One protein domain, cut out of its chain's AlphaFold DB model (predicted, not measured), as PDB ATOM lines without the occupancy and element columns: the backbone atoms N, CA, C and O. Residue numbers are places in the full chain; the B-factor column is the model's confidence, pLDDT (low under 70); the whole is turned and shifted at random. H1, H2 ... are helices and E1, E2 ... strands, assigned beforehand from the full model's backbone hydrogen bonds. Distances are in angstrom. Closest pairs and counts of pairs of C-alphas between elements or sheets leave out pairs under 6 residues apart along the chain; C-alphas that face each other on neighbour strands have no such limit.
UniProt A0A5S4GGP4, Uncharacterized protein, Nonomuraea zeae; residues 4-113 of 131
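What this domain is: This is residues 4 to 113 of the 131 residues of an uncharacterized protein of Nonomuraea zeae (UniProt A0A5S4GGP4). A twisted wall of six strands is covered on one face by the long helix H4, running along E3, and by the short helix H2 at E5 and E6; the short helix H1 packs on the opposite face. H3 only grazes the sheet, and H5 is off it, farthest from the mean of the C-alphas at 18.0 A. The 110 printed residues hold, in order, E1, E2, H1, E3, E4, E5, E6, H2, H3, H4 and H5, of mixed class. The sheet order is E1 E2 E3 E4 E5 E6, mixed, with E2 and E3 parallel and the other neighbours antiparallel. It is compact and rounded, with a radius of gyration of the C-alphas of 13.0 A and spans of 33 by 28 by 27 A.

How they stand to each other: Start at E1, residues 4 to 7, an edge strand in a hairpin with E2, residues 10 to 16; N 5 and O 12 are 2.9 A apart, within hydrogen-bond range. E2, H1 at residues 25 to 28, and E3 at residues 33 to 39 form a strand-helix-strand unit, two parallel neighbour strands with a helix between, its crossover right-handed; N 11 and O 33 are 2.8 A apart. H1 is on the sheet at a height of 6.4 A; its closest C-alphas to E4, residues 45 to 51, are Glu 26 and Ala 50, 5.6 A apart. E3, E4, E5 at residues 54 to 60, and E6 at residues 63 to 68 form a meander, each strand the antiparallel neighbour of the one before; look at N 36 and O 48, 2.9 A, N 49 and O 57, 2.8 A, and N 58 and O 68, 2.8 A. H2, residues 72 to 77, is on the opposite face from H1, at a height of 7.5 A; its closest C-alphas to E5 are Gly 72 and Ala 57, 4.6 A apart. H3, residues 83 to 88, grazes the sheet and only just touches H4, residues 90 to 102, only at the corner, with 3 pairs of C-alphas within 8 A, the closest Trp 86 and Ala 93 at 5.5 A; H4 uses residues 93 to 94 alone. H4, on the same face as H2, is over E3 at a height of 9.5 A and runs along it at 14 degrees on the local plane. H5, residues 108 to 112, is apart from H4. In H2, H3, H4 and H5 every O i to N i+4 pair is within hydrogen-bond range; H1 is too short for one.

Where its parts are: Find C-alpha 4 at (14.728, 6.133, -46.616), where E1 begins. E2 measures 19.2 A, E3 20.5 A, E4 20.6 A and E5 18.5 A. H4 runs 18.1 A from C-alpha 90 at (4.283, 23.800, -43.454), and H5 ends at C-alpha 112, (4.594, 1.011, -41.558).

The domain as a whole: The C-alphas farthest apart, Ala 70 and Ala 112, are 36.4 A apart. The printed part has no cut and no long link. Its mean pLDDT is 82.9; residues 4 to 6, 10, 15 to 23 and 43 are under 70.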
ATOM      1  N   ALA A   4      14.437   6.065 -45.193       69.94
ATOM      2  CA  ALA A   4      14.728   6.133 -46.616       69.94
ATOM      3  C   ALA A   4      13.851   5.145 -47.388       69.94
ATOM      4  O   ALA A   4      13.698   3.980 -47.000       69.94
ATOM      5  N   ALA A   5      13.314   5.603 -48.512       69.81
ATOM      6  CA  ALA A   5      12.645   4.768 -49.491       69.81
ATOM      7  C   ALA A   5      13.167   5.074 -50.893       69.81
ATOM      8  O   ALA A   5      13.216   6.236 -51.289       69.81
ATOM      9  N   ARG A   6      13.508   4.025 -51.650       69.94
ATOM     10  CA  ARG A   6      13.743   4.135 -53.094       69.94
ATOM     11  C   ARG A   6      12.476   3.752 -53.849       69.94
ATOM     12  O   ARG A   6      11.852   2.746 -53.511       69.94
ATOM     13  N   HIS A   7      12.106   4.542 -54.848       71.50
ATOM     14  CA  HIS A   7      10.984   4.259 -55.739       71.50
ATOM     15  C   HIS A   7      11.316   4.758 -57.147       71.50
ATOM     16  O   HIS A   7      11.383   5.964 -57.370       71.50
ATOM     17  N   GLY A   8      11.580   3.837 -58.078       77.81
ATOM     18  CA  GLY A   8      12.162   4.193 -59.375       77.81
ATOM     19  C   GLY A   8      13.457   4.994 -59.190       77.81
ATOM     20  O   GLY A   8      14.353   4.562 -58.457       77.81
ATOM     21  N   ASP A   9      13.496   6.186 -59.784       74.00
ATOM     22  CA  ASP A   9      14.631   7.117 -59.717       74.00
ATOM     23  C   ASP A   9      14.612   8.029 -58.474       74.00
ATOM     24  O   ASP A   9      15.510   8.851 -58.277       74.00
ATOM     25  N   TRP A  10      13.618   7.882 -57.592       67.94
ATOM     26  CA  TRP A  10      13.491   8.689 -56.380       67.94
ATOM     27  C   TRP A  10      14.116   8.030 -55.160       67.94
ATOM     28  O   TRP A  10      13.912   6.847 -54.887       67.94
ATOM     29  N   THR A  11      14.796   8.846 -54.360       74.62
ATOM     30  CA  THR A  11      15.121   8.567 -52.961       74.62
ATOM     31  C   THR A  11      14.380   9.567 -52.076       74.62
ATOM     32  O   THR A  11      14.705  10.752 -52.051       74.62
ATOM     33  N   ILE A  12      13.384   9.094 -51.329       72.50
ATOM     34  CA  ILE A  12      12.658   9.912 -50.350       72.50
ATOM     35  C   ILE A  12      13.268   9.668 -48.982       72.50
ATOM     36  O   ILE A  12      13.359   8.520 -48.538       72.50
ATOM     37  N   LEU A  13      13.664  10.752 -48.330       72.25
ATOM     38  CA  LEU A  13      14.254  10.742 -47.008       72.25
ATOM     39  C   LEU A  13      13.371  11.520 -46.039       72.25
ATOM     40  O   LEU A  13      13.086  12.697 -46.255       72.25
ATOM     41  N   VAL A  14      12.975  10.875 -44.948       71.75
ATOM     42  CA  VAL A  14      12.272  11.543 -43.855       71.75
ATOM     43  C   VAL A  14      13.056  11.342 -42.568       71.75
ATOM     44  O   VAL A  14      13.338  10.210 -42.169       71.75
ATOM     45  N   GLU A  15      13.429  12.449 -41.931       69.06
ATOM     46  CA  GLU A  15      14.218  12.478 -40.699       69.06
ATOM     47  C   GLU A  15      13.376  12.967 -39.518       69.06
ATOM     48  O   GLU A  15      13.470  14.137 -39.137       69.06
ATOM     49  N   PRO A  16      12.554  12.098 -38.899       58.44
ATOM     50  CA  PRO A  16      11.931  12.430 -37.631       58.44
ATOM     51  C   PRO A  16      12.992  12.403 -36.519       58.44
ATOM     52  O   PRO A  16      13.494  11.328 -36.161       58.44
ATOM     53  N   LEU A  17      13.271  13.587 -35.961       53.75
ATOM     54  CA  LEU A  17      14.062  13.844 -34.746       53.75
ATOM     55  C   LEU A  17      15.568  13.517 -34.852       53.75
ATOM     56  O   LEU A  17      15.966  12.419 -35.259       53.75
ATOM     57  N   ASP A  18      16.390  14.492 -34.438       52.53
ATOM     58  CA  ASP A  18      17.861  14.442 -34.343       52.53
ATOM     59  C   ASP A  18      18.553  13.866 -35.589       52.53
ATOM     60  O   ASP A  18      19.437  13.009 -35.521       52.53
ATOM     61  N   GLY A  19      18.104  14.325 -36.760       44.97
ATOM     62  CA  GLY A  19      18.681  13.971 -38.049       44.97
ATOM     63  C   GLY A  19      20.149  14.383 -38.136       44.97
ATOM     64  O   GLY A  19      20.485  15.559 -37.969       44.97
ATOM     65  N   VAL A  20      21.028  13.407 -38.395       47.41
ATOM     66  CA  VAL A  20      22.413  13.652 -38.808       47.41
ATOM     67  C   VAL A  20      22.301  14.490 -40.059       47.41
ATOM     68  O   VAL A  20      21.893  13.952 -41.082       47.41
ATOM     69  N   ALA A  21      22.588  15.791 -39.936       50.91
ATOM     70  CA  ALA A  21      22.472  16.773 -40.999       50.91
ATOM     71  C   ALA A  21      22.696  16.090 -42.348       50.91
ATOM     72  O   ALA A  21      23.785  15.548 -42.566       50.91
ATOM     73  N   THR A  22      21.657  16.061 -43.195       53.16
ATOM     74  CA  THR A  22      21.715  15.682 -44.612       53.16
ATOM     75  C   THR A  22      22.712  16.590 -45.299       53.16
ATOM     76  O   THR A  22      22.378  17.510 -46.038       53.16
ATOM     77  N   THR A  23      23.976  16.377 -45.000       53.69
ATOM     78  CA  THR A  23      25.050  17.276 -45.343       53.69
ATOM     79  C   THR A  23      25.366  17.099 -46.827       53.69
ATOM     80  O   THR A  23      26.196  17.820 -47.362       53.69
ATOM     81  N   ARG A  24      24.685  16.147 -47.508       72.50
ATOM     82  CA  ARG A  24      24.826  15.814 -48.927       72.50
ATOM     83  C   ARG A  24      23.555  15.182 -49.522       72.50
ATOM     84  O   ARG A  24      23.613  14.053 -50.006       72.50
ATOM     85  N   ILE A  25      22.410  15.874 -49.511       81.19
ATOM     86  CA  ILE A  25      21.230  15.443 -50.304       81.19
ATOM     87  C   ILE A  25      21.595  15.221 -51.787       81.19
ATOM     88  O   ILE A  25      21.093  14.305 -52.428       81.19
ATOM     89  N   GLU A  26      22.575  15.970 -52.284       84.12
ATOM     90  CA  GLU A  26      23.236  15.784 -53.580       84.12
ATOM     91  C   GLU A  26      23.755  14.357 -53.788       84.12
ATOM     92  O   GLU A  26      23.555  13.756 -54.837       84.12
ATOM     93  N   ARG A  27      24.366  13.742 -52.768       81.25
ATOM     94  CA  ARG A  27      24.825  12.351 -52.886       81.25
ATOM     95  C   ARG A  27      23.674  11.373 -53.057       81.25
ATOM     96  O   ARG A  27      23.819  10.398 -53.788       81.25
ATOM     97  N   LEU A  28      22.552  11.625 -52.386       78.19
ATOM     98  CA  LEU A  28      21.356  10.792 -52.505       78.19
ATOM     99  C   LEU A  28      20.702  10.943 -53.883       78.19
ATOM    100  O   LEU A  28      20.098   9.992 -54.368       78.19
ATOM    101  N   SER A  29      20.870  12.098 -54.532       85.62
ATOM    102  CA  SER A  29      20.358  12.351 -55.878       85.62
ATOM    103  C   SER A  29      21.326  11.966 -57.001       85.62
ATOM    104  O   SER A  29      20.999  12.176 -58.160       85.62
ATOM    105  N   MET A  30      22.500  11.378 -56.730       84.50
ATOM    106  CA  MET A  30      23.487  11.057 -57.783       84.50
ATOM    107  C   MET A  30      22.923  10.209 -58.933       84.50
ATOM    108  O   MET A  30      23.353  10.362 -60.070       84.50
ATOM    109  N   GLN A  31      21.973   9.317 -58.641       81.12
ATOM    110  CA  GLN A  31      21.334   8.443 -59.633       81.12
ATOM    111  C   GLN A  31      19.896   8.855 -59.977       81.12
ATOM    112  O   GLN A  31      19.195   8.087 -60.621       81.12
ATOM    113  N   GLY A  32      19.435  10.032 -59.548       88.00
ATOM    114  CA  GLY A  32      18.050  10.436 -59.762       88.00
ATOM    115  C   GLY A  32      17.672  11.652 -58.935       88.00
ATOM    116  O   GLY A  32      18.341  12.681 -58.991       88.00
ATOM    117  N   GLN A  33      16.600  11.556 -58.163       90.12
ATOM    118  CA  GLN A  33      16.067  12.682 -57.403       90.12
ATOM    119  C   GLN A  33      16.016  12.355 -55.914       90.12
ATOM    120  O   GLN A  33      15.767  11.218 -55.513       90.12
ATOM    121  N   ALA A  34      16.271  13.361 -55.083       87.88
ATOM    122  CA  ALA A  34      16.201  13.237 -53.639       87.88
ATOM    123  C   ALA A  34      15.361  14.360 -53.041       87.88
ATOM    124  O   ALA A  34      15.559  15.535 -53.354       87.88
ATOM    125  N   PHE A  35      14.452  13.974 -52.150       88.94
ATOM    126  CA  PHE A  35      13.673  14.887 -51.326       88.94
ATOM    127  C   PHE A  35      13.982  14.606 -49.859       88.94
ATOM    128  O   PHE A  35      13.972  13.446 -49.440       88.94
ATOM    129  N   THR A  36      14.260  15.654 -49.087       86.75
ATOM    130  CA  THR A  36      14.438  15.556 -47.639       86.75
ATOM    131  C   THR A  36      13.475  16.479 -46.920       86.75
ATOM    132  O   THR A  36      13.309  17.642 -47.295       86.75
ATOM    133  N   LEU A  37      12.878  15.952 -45.857       85.25
ATOM    134  CA  LEU A  37      12.163  16.731 -44.864       85.25
ATOM    135  C   LEU A  37      12.744  16.430 -43.484       85.25
ATOM    136  O   LEU A  37      12.745  15.281 -43.032       85.25
ATOM    137  N   ARG A  38      13.212  17.488 -42.819       81.44
ATOM    138  CA  ARG A  38      13.778  17.445 -41.471       81.44
ATOM    139  C   ARG A  38      13.060  18.434 -40.570       81.44
ATOM    140  O   ARG A  38      12.828  19.577 -40.956       81.44
ATOM    141  N   TRP A  39      12.795  18.008 -39.343       79.06
ATOM    142  CA  TRP A  39      12.400  18.889 -38.255       79.06
ATOM    143  C   TRP A  39      12.986  18.387 -36.940       79.06
ATOM    144  O   TRP A  39      13.090  17.183 -36.689       79.06
ATOM    145  N   THR A  40      13.397  19.325 -36.103       71.50
ATOM    146  CA  THR A  40      13.916  19.060 -34.762       71.50
ATOM    147  C   THR A  40      12.874  19.412 -33.701       71.50
ATOM    148  O   THR A  40      11.866  20.065 -33.978       71.50
ATOM    149  N   THR A  41      13.118  19.007 -32.455       71.19
ATOM    150  CA  THR A  41      12.264  19.357 -31.305       71.19
ATOM    151  C   THR A  41      12.212  20.862 -31.034       71.19
ATOM    152  O   THR A  41      11.203  21.353 -30.542       71.19
ATOM    153  N   ASN A  42      13.262  21.606 -31.398       71.81
ATOM    154  CA  ASN A  42      13.310  23.069 -31.337       71.81
ATOM    155  C   ASN A  42      12.803  23.757 -32.620       71.81
ATOM    156  O   ASN A  42      13.120  24.922 -32.834       71.81
ATOM    157  N   LEU A  43      12.034  23.051 -33.458       68.56
ATOM    158  CA  LEU A  43      11.400  23.580 -34.673       68.56
ATOM    159  C   LEU A  43      12.378  24.102 -35.738       68.56
ATOM    160  O   LEU A  43      11.980  24.867 -36.611       68.56
ATOM    161  N   ALA A  44      13.640  23.662 -35.730       76.69
ATOM    162  CA  ALA A  44      14.511  23.879 -36.878       76.69
ATOM    163  C   ALA A  44      14.034  22.959 -38.006       76.69
ATOM    164  O   ALA A  44      14.218  21.736 -37.956       76.69
ATOM    165  N   THR A  45      13.379  23.549 -39.002       84.38
ATOM    166  CA  THR A  45      12.779  22.821 -40.119       84.38
ATOM    167  C   THR A  45      13.573  23.048 -41.391       84.38
ATOM    168  O   THR A  45      14.187  24.092 -41.607       84.38
ATOM    169  N   THR A  46      13.665  22.022 -42.226       87.75
ATOM    170  CA  THR A  46      14.364  22.134 -43.502       87.75
ATOM    171  C   THR A  46      13.725  21.208 -44.515       87.75
ATOM    172  O   THR A  46      13.581  20.007 -44.270       87.75
ATOM    173  N   VAL A  47      13.389  21.776 -45.666       89.94
ATOM    174  CA  VAL A  47      12.984  21.050 -46.863       89.94
ATOM    175  C   VAL A  47      14.112  21.163 -47.874       89.94
ATOM    176  O   VAL A  47      14.670  22.242 -48.079       89.94
ATOM    177  N   GLY A  48      14.475  20.045 -48.494       91.25
ATOM    178  CA  GLY A  48      15.508  20.018 -49.517       91.25
ATOM    179  C   GLY A  48      15.110  19.169 -50.710       91.25
ATOM    180  O   GLY A  48      14.494  18.116 -50.565       91.25
ATOM    181  N   TYR A  49      15.515  19.623 -51.888       91.75
ATOM    182  CA  TYR A  49      15.350  18.933 -53.150       91.75
ATOM    183  C   TYR A  49      16.650  18.995 -53.956       91.75
ATOM    184  O   TYR A  49      17.243  20.062 -54.145       91.75
ATOM    185  N   ALA A  50      17.095  17.837 -54.433       91.00
ATOM    186  CA  ALA A  50      18.261  17.701 -55.290       91.00
ATOM    187  C   ALA A  50      17.971  16.729 -56.433       91.00
ATOM    188  O   ALA A  50      17.253  15.746 -56.256       91.00
ATOM    189  N   ALA A  51      18.581  16.974 -57.587       92.06
ATOM    190  CA  ALA A  51      18.454  16.131 -58.768       92.06
ATOM    191  C   ALA A  51      19.830  15.924 -59.401       92.06
ATOM    192  O   ALA A  51      20.595  16.876 -59.537       92.06
ATOM    193  N   HIS A  52      20.148  14.680 -59.758       91.38
ATOM    194  CA  HIS A  52      21.374  14.286 -60.457       91.38
ATOM    195  C   HIS A  52      22.652  14.869 -59.834       91.38
ATOM    196  O   HIS A  52      23.469  15.488 -60.511       91.38
ATOM    197  N   GLY A  53      22.807  14.727 -58.516       88.12
ATOM    198  CA  GLY A  53      23.988  15.224 -57.808       88.12
ATOM    199  C   GLY A  53      23.997  16.729 -57.529       88.12
ATOM    200  O   GLY A  53      24.955  17.213 -56.938       88.12
ATOM    201  N   THR A  54      22.956  17.468 -57.924       91.69
ATOM    202  CA  THR A  54      22.899  18.931 -57.807       91.69
ATOM    203  C   THR A  54      21.816  19.362 -56.826       91.69
ATOM    204  O   THR A  54      20.657  18.958 -56.957       91.69
ATOM    205  N   LEU A  55      22.169  20.208 -55.853       91.88
ATOM    206  CA  LEU A  55      21.199  20.840 -54.966       91.88
ATOM    207  C   LEU A  55      20.380  21.881 -55.737       91.88
ATOM    208  O   LEU A  55      20.926  22.857 -56.249       91.88
ATOM    209  N   ILE A  56      19.063  21.687 -55.788       94.56
ATOM    210  CA  ILE A  56      18.141  22.605 -56.468       94.56
ATOM    211  C   ILE A  56      17.557  23.612 -55.480       94.56
ATOM    212  O   ILE A  56      17.502  24.804 -55.779       94.56
ATOM    213  N   ALA A  57      17.132  23.146 -54.307       94.00
ATOM    214  CA  ALA A  57      16.593  24.001 -53.258       94.00
ATOM    215  C   ALA A  57      16.808  23.377 -51.878       94.00
ATOM    216  O   ALA A  57      16.607  22.181 -51.690       94.00
ATOM    217  N   LEU A  58      17.173  24.206 -50.910       92.88
ATOM    218  CA  LEU A  58      17.229  23.912 -49.486       92.88
ATOM    219  C   LEU A  58      16.698  25.140 -48.757       92.88
ATOM    220  O   LEU A  58      17.245  26.226 -48.933       92.88
ATOM    221  N   PHE A  59      15.631  24.997 -47.985       91.56
ATOM    222  CA  PHE A  59      14.966  26.142 -47.371       91.56
ATOM    223  C   PHE A  59      14.304  25.771 -46.051       91.56
ATOM    224  O   PHE A  59      13.953  24.611 -45.812       91.56
ATOM    225  N   ASP A  60      14.135  26.781 -45.204       90.56
ATOM    226  CA  ASP A  60      13.211  26.720 -44.084       90.56
ATOM    227  C   ASP A  60      11.798  26.976 -44.642       90.56
ATOM    228  O   ASP A  60      11.576  28.005 -45.283       90.56
ATOM    229  N   PRO A  61      10.829  26.066 -44.470       90.06
ATOM    230  CA  PRO A  61       9.467  26.291 -44.941       90.06
ATOM    231  C   PRO A  61       8.769  27.500 -44.284       90.06
ATOM    232  O   PRO A  61       7.784  27.993 -44.834       90.06
ATOM    233  N   MET A  62       9.279  28.005 -43.156       87.12
ATOM    234  CA  MET A  62       8.817  29.240 -42.515       87.12
ATOM    235  C   MET A  62       9.486  30.500 -43.090       87.12
ATOM    236  O   MET A  62       8.940  31.596 -42.942       87.12
ATOM    237  N   ASP A  63      10.617  30.355 -43.788       90.44
ATOM    238  CA  ASP A  63      11.351  31.430 -44.467       90.44
ATOM    239  C   ASP A  63      11.801  30.996 -45.875       90.44
ATOM    240  O   ASP A  63      12.962  30.669 -46.141       90.44
ATOM    241  N   LEU A  64      10.846  31.006 -46.810       90.62
ATOM    242  CA  LEU A  64      11.075  30.613 -48.205       90.62
ATOM    243  C   LEU A  64      12.105  31.506 -48.928       90.62
ATOM    244  O   LEU A  64      12.708  31.081 -49.914       90.62
ATOM    245  N   GLU A  65      12.319  32.738 -48.460       90.06
ATOM    246  CA  GLU A  65      13.250  33.688 -49.082       90.06
ATOM    247  C   GLU A  65      14.719  33.334 -48.802       90.06
ATOM    248  O   GLU A  65      15.603  33.672 -49.604       90.06
ATOM    249  N   ALA A  66      14.967  32.596 -47.714       90.88
ATOM    250  CA  ALA A  66      16.271  32.066 -47.322       90.88
ATOM    251  C   ALA A  66      16.689  30.796 -48.094       90.88
ATOM    252  O   ALA A  66      17.657  30.126 -47.723       90.88
ATOM    253  N   VAL A  67      15.993  30.452 -49.184       94.00
ATOM    254  CA  VAL A  67      16.353  29.306 -50.027       94.00
ATOM    255  C   VAL A  67      17.791  29.380 -50.538       94.00
ATOM    256  O   VAL A  67      18.270  30.409 -51.020       94.00
ATOM    257  N   THR A  68      18.470  28.240 -50.471       91.62
ATOM    258  CA  THR A  68      19.833  28.041 -50.954       91.62
ATOM    259  C   THR A  68      19.876  26.852 -51.922       91.62
ATOM    260  O   THR A  68      19.297  25.810 -51.620       91.62
ATOM    261  N   PRO A  69      20.570  26.952 -53.068       93.38
ATOM    262  CA  PRO A  69      21.172  28.167 -53.621       93.38
ATOM    263  C   PRO A  69      20.110  29.212 -54.011       93.38
ATOM    264  O   PRO A  69      18.934  28.889 -54.155       93.38
ATOM    265  N   ALA A  70      20.523  30.465 -54.236       92.44
ATOM    266  CA  ALA A  70      19.607  31.547 -54.621       92.44
ATOM    267  C   ALA A  70      18.830  31.253 -55.924       92.44
ATOM    268  O   ALA A  70      17.697  31.706 -56.091       92.44
ATOM    269  N   SER A  71      19.403  30.448 -56.826       92.12
ATOM    270  CA  SER A  71      18.724  29.942 -58.029       92.12
ATOM    271  C   SER A  71      17.496  29.074 -57.713       92.12
ATOM    272  O   SER A  71      16.579  28.997 -58.530       92.12
ATOM    273  N   GLY A  72      17.420  28.491 -56.513       93.19
ATOM    274  CA  GLY A  72      16.275  27.724 -56.024       93.19
ATOM    275  C   GLY A  72      14.992  28.546 -55.864       93.19
ATOM    276  O   GLY A  72      13.905  27.970 -55.847       93.19
ATOM    277  N   ARG A  73      15.073  29.886 -55.839       92.94
ATOM    278  CA  ARG A  73      13.888  30.767 -55.801       92.94
ATOM    279  C   ARG A  73      12.953  30.538 -56.983       92.94
ATOM    280  O   ARG A  73      11.739  30.534 -56.815       92.94
ATOM    281  N   GLU A  74      13.505  30.319 -58.172       91.75
ATOM    282  CA  GLU A  74      12.693  30.088 -59.369       91.75
ATOM    283  C   GLU A  74      12.023  28.709 -59.353       91.75
ATOM    284  O   GLU A  74      10.923  28.522 -59.871       91.75
ATOM    285  N   TRP A  75      12.660  27.726 -58.722       92.19
ATOM    286  CA  TRP A  75      12.024  26.439 -58.474       92.19
ATOM    287  C   TRP A  75      10.880  26.574 -57.460       92.19
ATOM    288  O   TRP A  75       9.778  26.113 -57.743       92.19
ATOM    289  N   LEU A  76      11.102  27.296 -56.352       91.25
ATOM    290  CA  LEU A  76      10.076  27.574 -55.341       91.25
ATOM    291  C   LEU A  76       8.826  28.255 -55.921       91.25
ATOM    292  O   LEU A  76       7.708  27.879 -55.583       91.25
ATOM    293  N   ARG A  77       8.993  29.224 -56.830       90.06
ATOM    294  CA  ARG A  77       7.865  29.921 -57.480       90.06
ATOM    295  C   ARG A  77       7.000  29.022 -58.359       90.06
ATOM    296  O   ARG A  77       5.838  29.341 -58.581       90.06
ATOM    297  N   ARG A  78       7.568  27.933 -58.879       90.31
ATOM    298  CA  ARG A  78       6.880  26.978 -59.760       90.31
ATOM    299  C   ARG A  78       6.269  25.807 -58.998       90.31
ATOM    300  O   ARG A  78       5.731  24.896 -59.625       90.31
ATOM    301  N   LEU A  79       6.370  25.802 -57.670       87.88
ATOM    302  CA  LEU A  79       5.794  24.735 -56.874       87.88
ATOM    303  C   LEU A  79       4.265  24.740 -56.955       87.88
ATOM    304  O   LEU A  79       3.646  25.802 -56.976       87.88
ATOM    305  N   PRO A  80       3.643  23.552 -56.910       84.88
ATOM    306  CA  PRO A  80       2.189  23.422 -56.882       84.88
ATOM    307  C   PRO A  80       1.576  23.878 -55.546       84.88
ATOM    308  O   PRO A  80       0.359  24.001 -55.438       84.88
ATOM    309  N   VAL A  81       2.406  24.127 -54.526       86.62
ATOM    310  CA  VAL A  81       1.988  24.538 -53.182       86.62
ATOM    311  C   VAL A  81       2.198  26.050 -53.014       86.62
ATOM    312  O   VAL A  81       3.349  26.500 -53.004       86.62
ATOM    313  N   PRO A  82       1.129  26.856 -52.858       86.94
ATOM    314  CA  PRO A  82       1.241  28.309 -52.767       86.94
ATOM    315  C   PRO A  82       1.914  28.759 -51.455       86.94
ATOM    316  O   PRO A  82       1.715  28.123 -50.418       86.94
ATOM    317  N   PRO A  83       2.624  29.910 -51.432       86.88
ATOM    318  CA  PRO A  83       3.315  30.423 -50.239       86.88
ATOM    319  C   PRO A  83       2.445  30.536 -48.976       86.88
ATOM    320  O   PRO A  83       2.938  30.381 -47.863       86.88
ATOM    321  N   ALA A  84       1.145  30.799 -49.130       87.69
ATOM    322  CA  ALA A  84       0.210  30.862 -48.008       87.69
ATOM    323  C   ALA A  84       0.037  29.509 -47.292       87.69
ATOM    324  O   ALA A  84      -0.056  29.490 -46.068       87.69
ATOM    325  N   GLN A  85       0.049  28.387 -48.024       89.25
ATOM    326  CA  GLN A  85      -0.090  27.054 -47.426       89.25
ATOM    327  C   GLN A  85       1.136  26.669 -46.598       89.25
ATOM    328  O   GLN A  85       0.973  26.096 -45.528       89.25
ATOM    329  N   TRP A  86       2.337  27.064 -47.028       90.75
ATOM    330  CA  TRP A  86       3.554  26.882 -46.233       90.75
ATOM    331  C   TRP A  86       3.456  27.557 -44.863       90.75
ATOM    332  O   TRP A  86       3.852  26.974 -43.865       90.75
ATOM    333  N   ARG A  87       2.869  28.759 -44.788       86.62
ATOM    334  CA  ARG A  87       2.680  29.468 -43.511       86.62
ATOM    335  C   ARG A  87       1.567  28.881 -42.647       86.62
ATOM    336  O   ARG A  87       1.651  28.959 -41.427       86.62
ATOM    337  N   GLN A  88       0.516  28.360 -43.273       90.19
ATOM    338  CA  GLN A  88      -0.633  27.799 -42.568       90.19
ATOM    339  C   GLN A  88      -0.311  26.429 -41.963       90.19
ATOM    340  O   GLN A  88      -0.610  26.189 -40.798       90.19
ATOM    341  N   ASP A  89       0.274  25.540 -42.765       91.25
ATOM    342  CA  ASP A  89       0.650  24.186 -42.368       91.25
ATOM    343  C   ASP A  89       1.845  23.728 -43.210       91.25
ATOM    344  O   ASP A  89       1.719  23.060 -44.242       91.25
ATOM    345  N   TRP A  90       3.038  24.125 -42.767       89.81
ATOM    346  CA  TRP A  90       4.283  23.800 -43.454       89.81
ATOM    347  C   TRP A  90       4.509  22.291 -43.586       89.81
ATOM    348  O   TRP A  90       5.140  21.842 -44.544       89.81
ATOM    349  N   TYR A  91       4.010  21.504 -42.631       88.44
ATOM    350  CA  TYR A  91       4.220  20.065 -42.602       88.44
ATOM    351  C   TYR A  91       3.378  19.390 -43.681       88.44
ATOM    352  O   TYR A  91       3.908  18.640 -44.504       88.44
ATOM    353  N   ALA A  92       2.087  19.730 -43.748       89.44
ATOM    354  CA  ALA A  92       1.210  19.276 -44.821       89.44
ATOM    355  C   ALA A  92       1.701  19.754 -46.197       89.44
ATOM    356  O   ALA A  92       1.688  18.977 -47.153       89.44
ATOM    357  N   ALA A  93       2.189  20.994 -46.298       91.94
ATOM    358  CA  ALA A  93       2.783  21.544 -47.517       91.94
ATOM    359  C   ALA A  93       4.011  20.744 -47.984       91.94
ATOM    360  O   ALA A  93       4.091  20.354 -49.151       91.94
ATOM    361  N   ALA A  94       4.943  20.445 -47.074       90.19
ATOM    362  CA  ALA A  94       6.146  19.676 -47.378       90.19
ATOM    363  C   ALA A  94       5.826  18.238 -47.807       90.19
ATOM    364  O   ALA A  94       6.398  17.755 -48.783       90.19
ATOM    365  N   LEU A  95       4.898  17.567 -47.114       88.00
ATOM    366  CA  LEU A  95       4.450  16.227 -47.499       88.00
ATOM    367  C   LEU A  95       3.744  16.247 -48.855       88.00
ATOM    368  O   LEU A  95       4.099  15.460 -49.725       88.00
ATOM    369  N   THR A  96       2.823  17.186 -49.080       90.31
ATOM    370  CA  THR A  96       2.126  17.340 -50.369       90.31
ATOM    371  C   THR A  96       3.116  17.544 -51.507       90.31
ATOM    372  O   THR A  96       2.986  16.929 -52.566       90.31
ATOM    373  N   LEU A  97       4.137  18.377 -51.293       90.94
ATOM    374  CA  LEU A  97       5.200  18.577 -52.265       90.94
ATOM    375  C   LEU A  97       5.977  17.281 -52.534       90.94
ATOM    376  O   LEU A  97       6.184  16.936 -53.695       90.94
ATOM    377  N   ALA A  98       6.379  16.557 -51.486       87.88
ATOM    378  CA  ALA A  98       7.092  15.290 -51.615       87.88
ATOM    379  C   ALA A  98       6.283  14.264 -52.422       87.88
ATOM    380  O   ALA A  98       6.816  13.652 -53.349       87.88
ATOM    381  N   GLU A  99       4.995  14.110 -52.107       89.44
ATOM    382  CA  GLU A  99       4.088  13.209 -52.819       89.44
ATOM    383  C   GLU A  99       3.897  13.629 -54.276       89.44
ATOM    384  O   GLU A  99       3.923  12.787 -55.166       89.44
ATOM    385  N   THR A 100       3.741  14.931 -54.528       89.81
ATOM    386  CA  THR A 100       3.527  15.456 -55.884       89.81
ATOM    387  C   THR A 100       4.751  15.256 -56.767       89.81
ATOM    388  O   THR A 100       4.617  14.908 -57.933       89.81
ATOM    389  N   LEU A 101       5.949  15.475 -56.223       87.38
ATOM    390  CA  LEU A 101       7.187  15.315 -56.978       87.38
ATOM    391  C   LEU A 101       7.514  13.845 -57.247       87.38
ATOM    392  O   LEU A 101       7.934  13.505 -58.347       87.38
ATOM    393  N   SER A 102       7.353  12.988 -56.237       81.94
ATOM    394  CA  SER A 102       7.787  11.589 -56.306       81.94
ATOM    395  C   SER A 102       6.722  10.618 -56.807       81.94
ATOM    396  O   SER A 102       7.037   9.453 -57.041       81.94
ATOM    397  N   GLU A 103       5.469  11.067 -56.903       86.94
ATOM    398  CA  GLU A 103       4.281  10.232 -57.122       86.94
ATOM    399  C   GLU A 103       4.102   9.124 -56.060       86.94
ATOM    400  O   GLU A 103       3.322   8.186 -56.229       86.94
ATOM    401  N   VAL A 104       4.797   9.231 -54.921       85.38
ATOM    402  CA  VAL A 104       4.708   8.289 -53.802       85.38
ATOM    403  C   VAL A 104       3.822   8.876 -52.717       85.38
ATOM    404  O   VAL A 104       4.117   9.941 -52.190       85.38
ATOM    405  N   ARG A 105       2.787   8.141 -52.303       87.06
ATOM    406  CA  ARG A 105       1.984   8.499 -51.124       87.06
ATOM    407  C   ARG A 105       2.742   8.201 -49.831       87.06
ATOM    408  O   ARG A 105       3.236   7.089 -49.645       87.06
ATOM    409  N   LEU A 106       2.812   9.185 -48.938       83.44
ATOM    410  CA  LEU A 106       3.466   9.124 -47.626       83.44
ATOM    411  C   LEU A 106       2.432   8.844 -46.522       83.44
ATOM    412  O   LEU A 106       2.381   9.512 -45.486       83.44
ATOM    413  N   ASP A 107       1.580   7.848 -46.762       83.81
ATOM    414  CA  ASP A 107       0.485   7.449 -45.880       83.81
ATOM    415  C   ASP A 107       0.926   6.460 -44.784       83.81
ATOM    416  O   ASP A 107       2.088   6.058 -44.689       83.81
ATOM    417  N   ARG A 108      -0.012   6.021 -43.931       83.06
ATOM    418  CA  ARG A 108       0.289   5.069 -42.841       83.06
ATOM    419  C   ARG A 108       0.935   3.774 -43.337       83.06
ATOM    420  O   ARG A 108       1.743   3.206 -42.607       83.06
ATOM    421  N   ALA A 109       0.592   3.300 -44.534       85.00
ATOM    422  CA  ALA A 109       1.192   2.096 -45.097       85.00
ATOM    423  C   ALA A 109       2.646   2.355 -45.511       85.00
ATOM    424  O   ALA A 109       3.509   1.512 -45.255       85.00
ATOM    425  N   TRP A 110       2.940   3.536 -46.066       85.06
ATOM    426  CA  TRP A 110       4.313   3.970 -46.308       85.06
ATOM    427  C   TRP A 110       5.121   3.994 -45.016       85.06
ATOM    428  O   TRP A 110       6.200   3.424 -45.008       85.06
ATOM    429  N   TRP A 111       4.591   4.570 -43.931       79.81
ATOM    430  CA  TRP A 111       5.280   4.640 -42.632       79.81
ATOM    431  C   TRP A 111       5.472   3.279 -41.952       79.81
ATOM    432  O   TRP A 111       6.426   3.092 -41.200       79.81
ATOM    433  N   ALA A 112       4.556   2.334 -42.178       79.81
ATOM    434  CA  ALA A 112       4.594   1.011 -41.558       79.81
ATOM    435  C   ALA A 112       5.543   0.031 -42.266       79.81
ATOM    436  O   ALA A 112       5.877  -1.020 -41.708       79.81
ATOM    437  N   ARG A 113       5.967   0.328 -43.499       80.75
ATOM    438  CA  ARG A 113       6.847  -0.571 -44.251       80.75
ATOM    439  C   ARG A 113       8.280  -0.510 -43.731       80.75
ATOM    440  O   ARG A 113       8.698   0.412 -43.037       80.75
TER     441      ARG A 113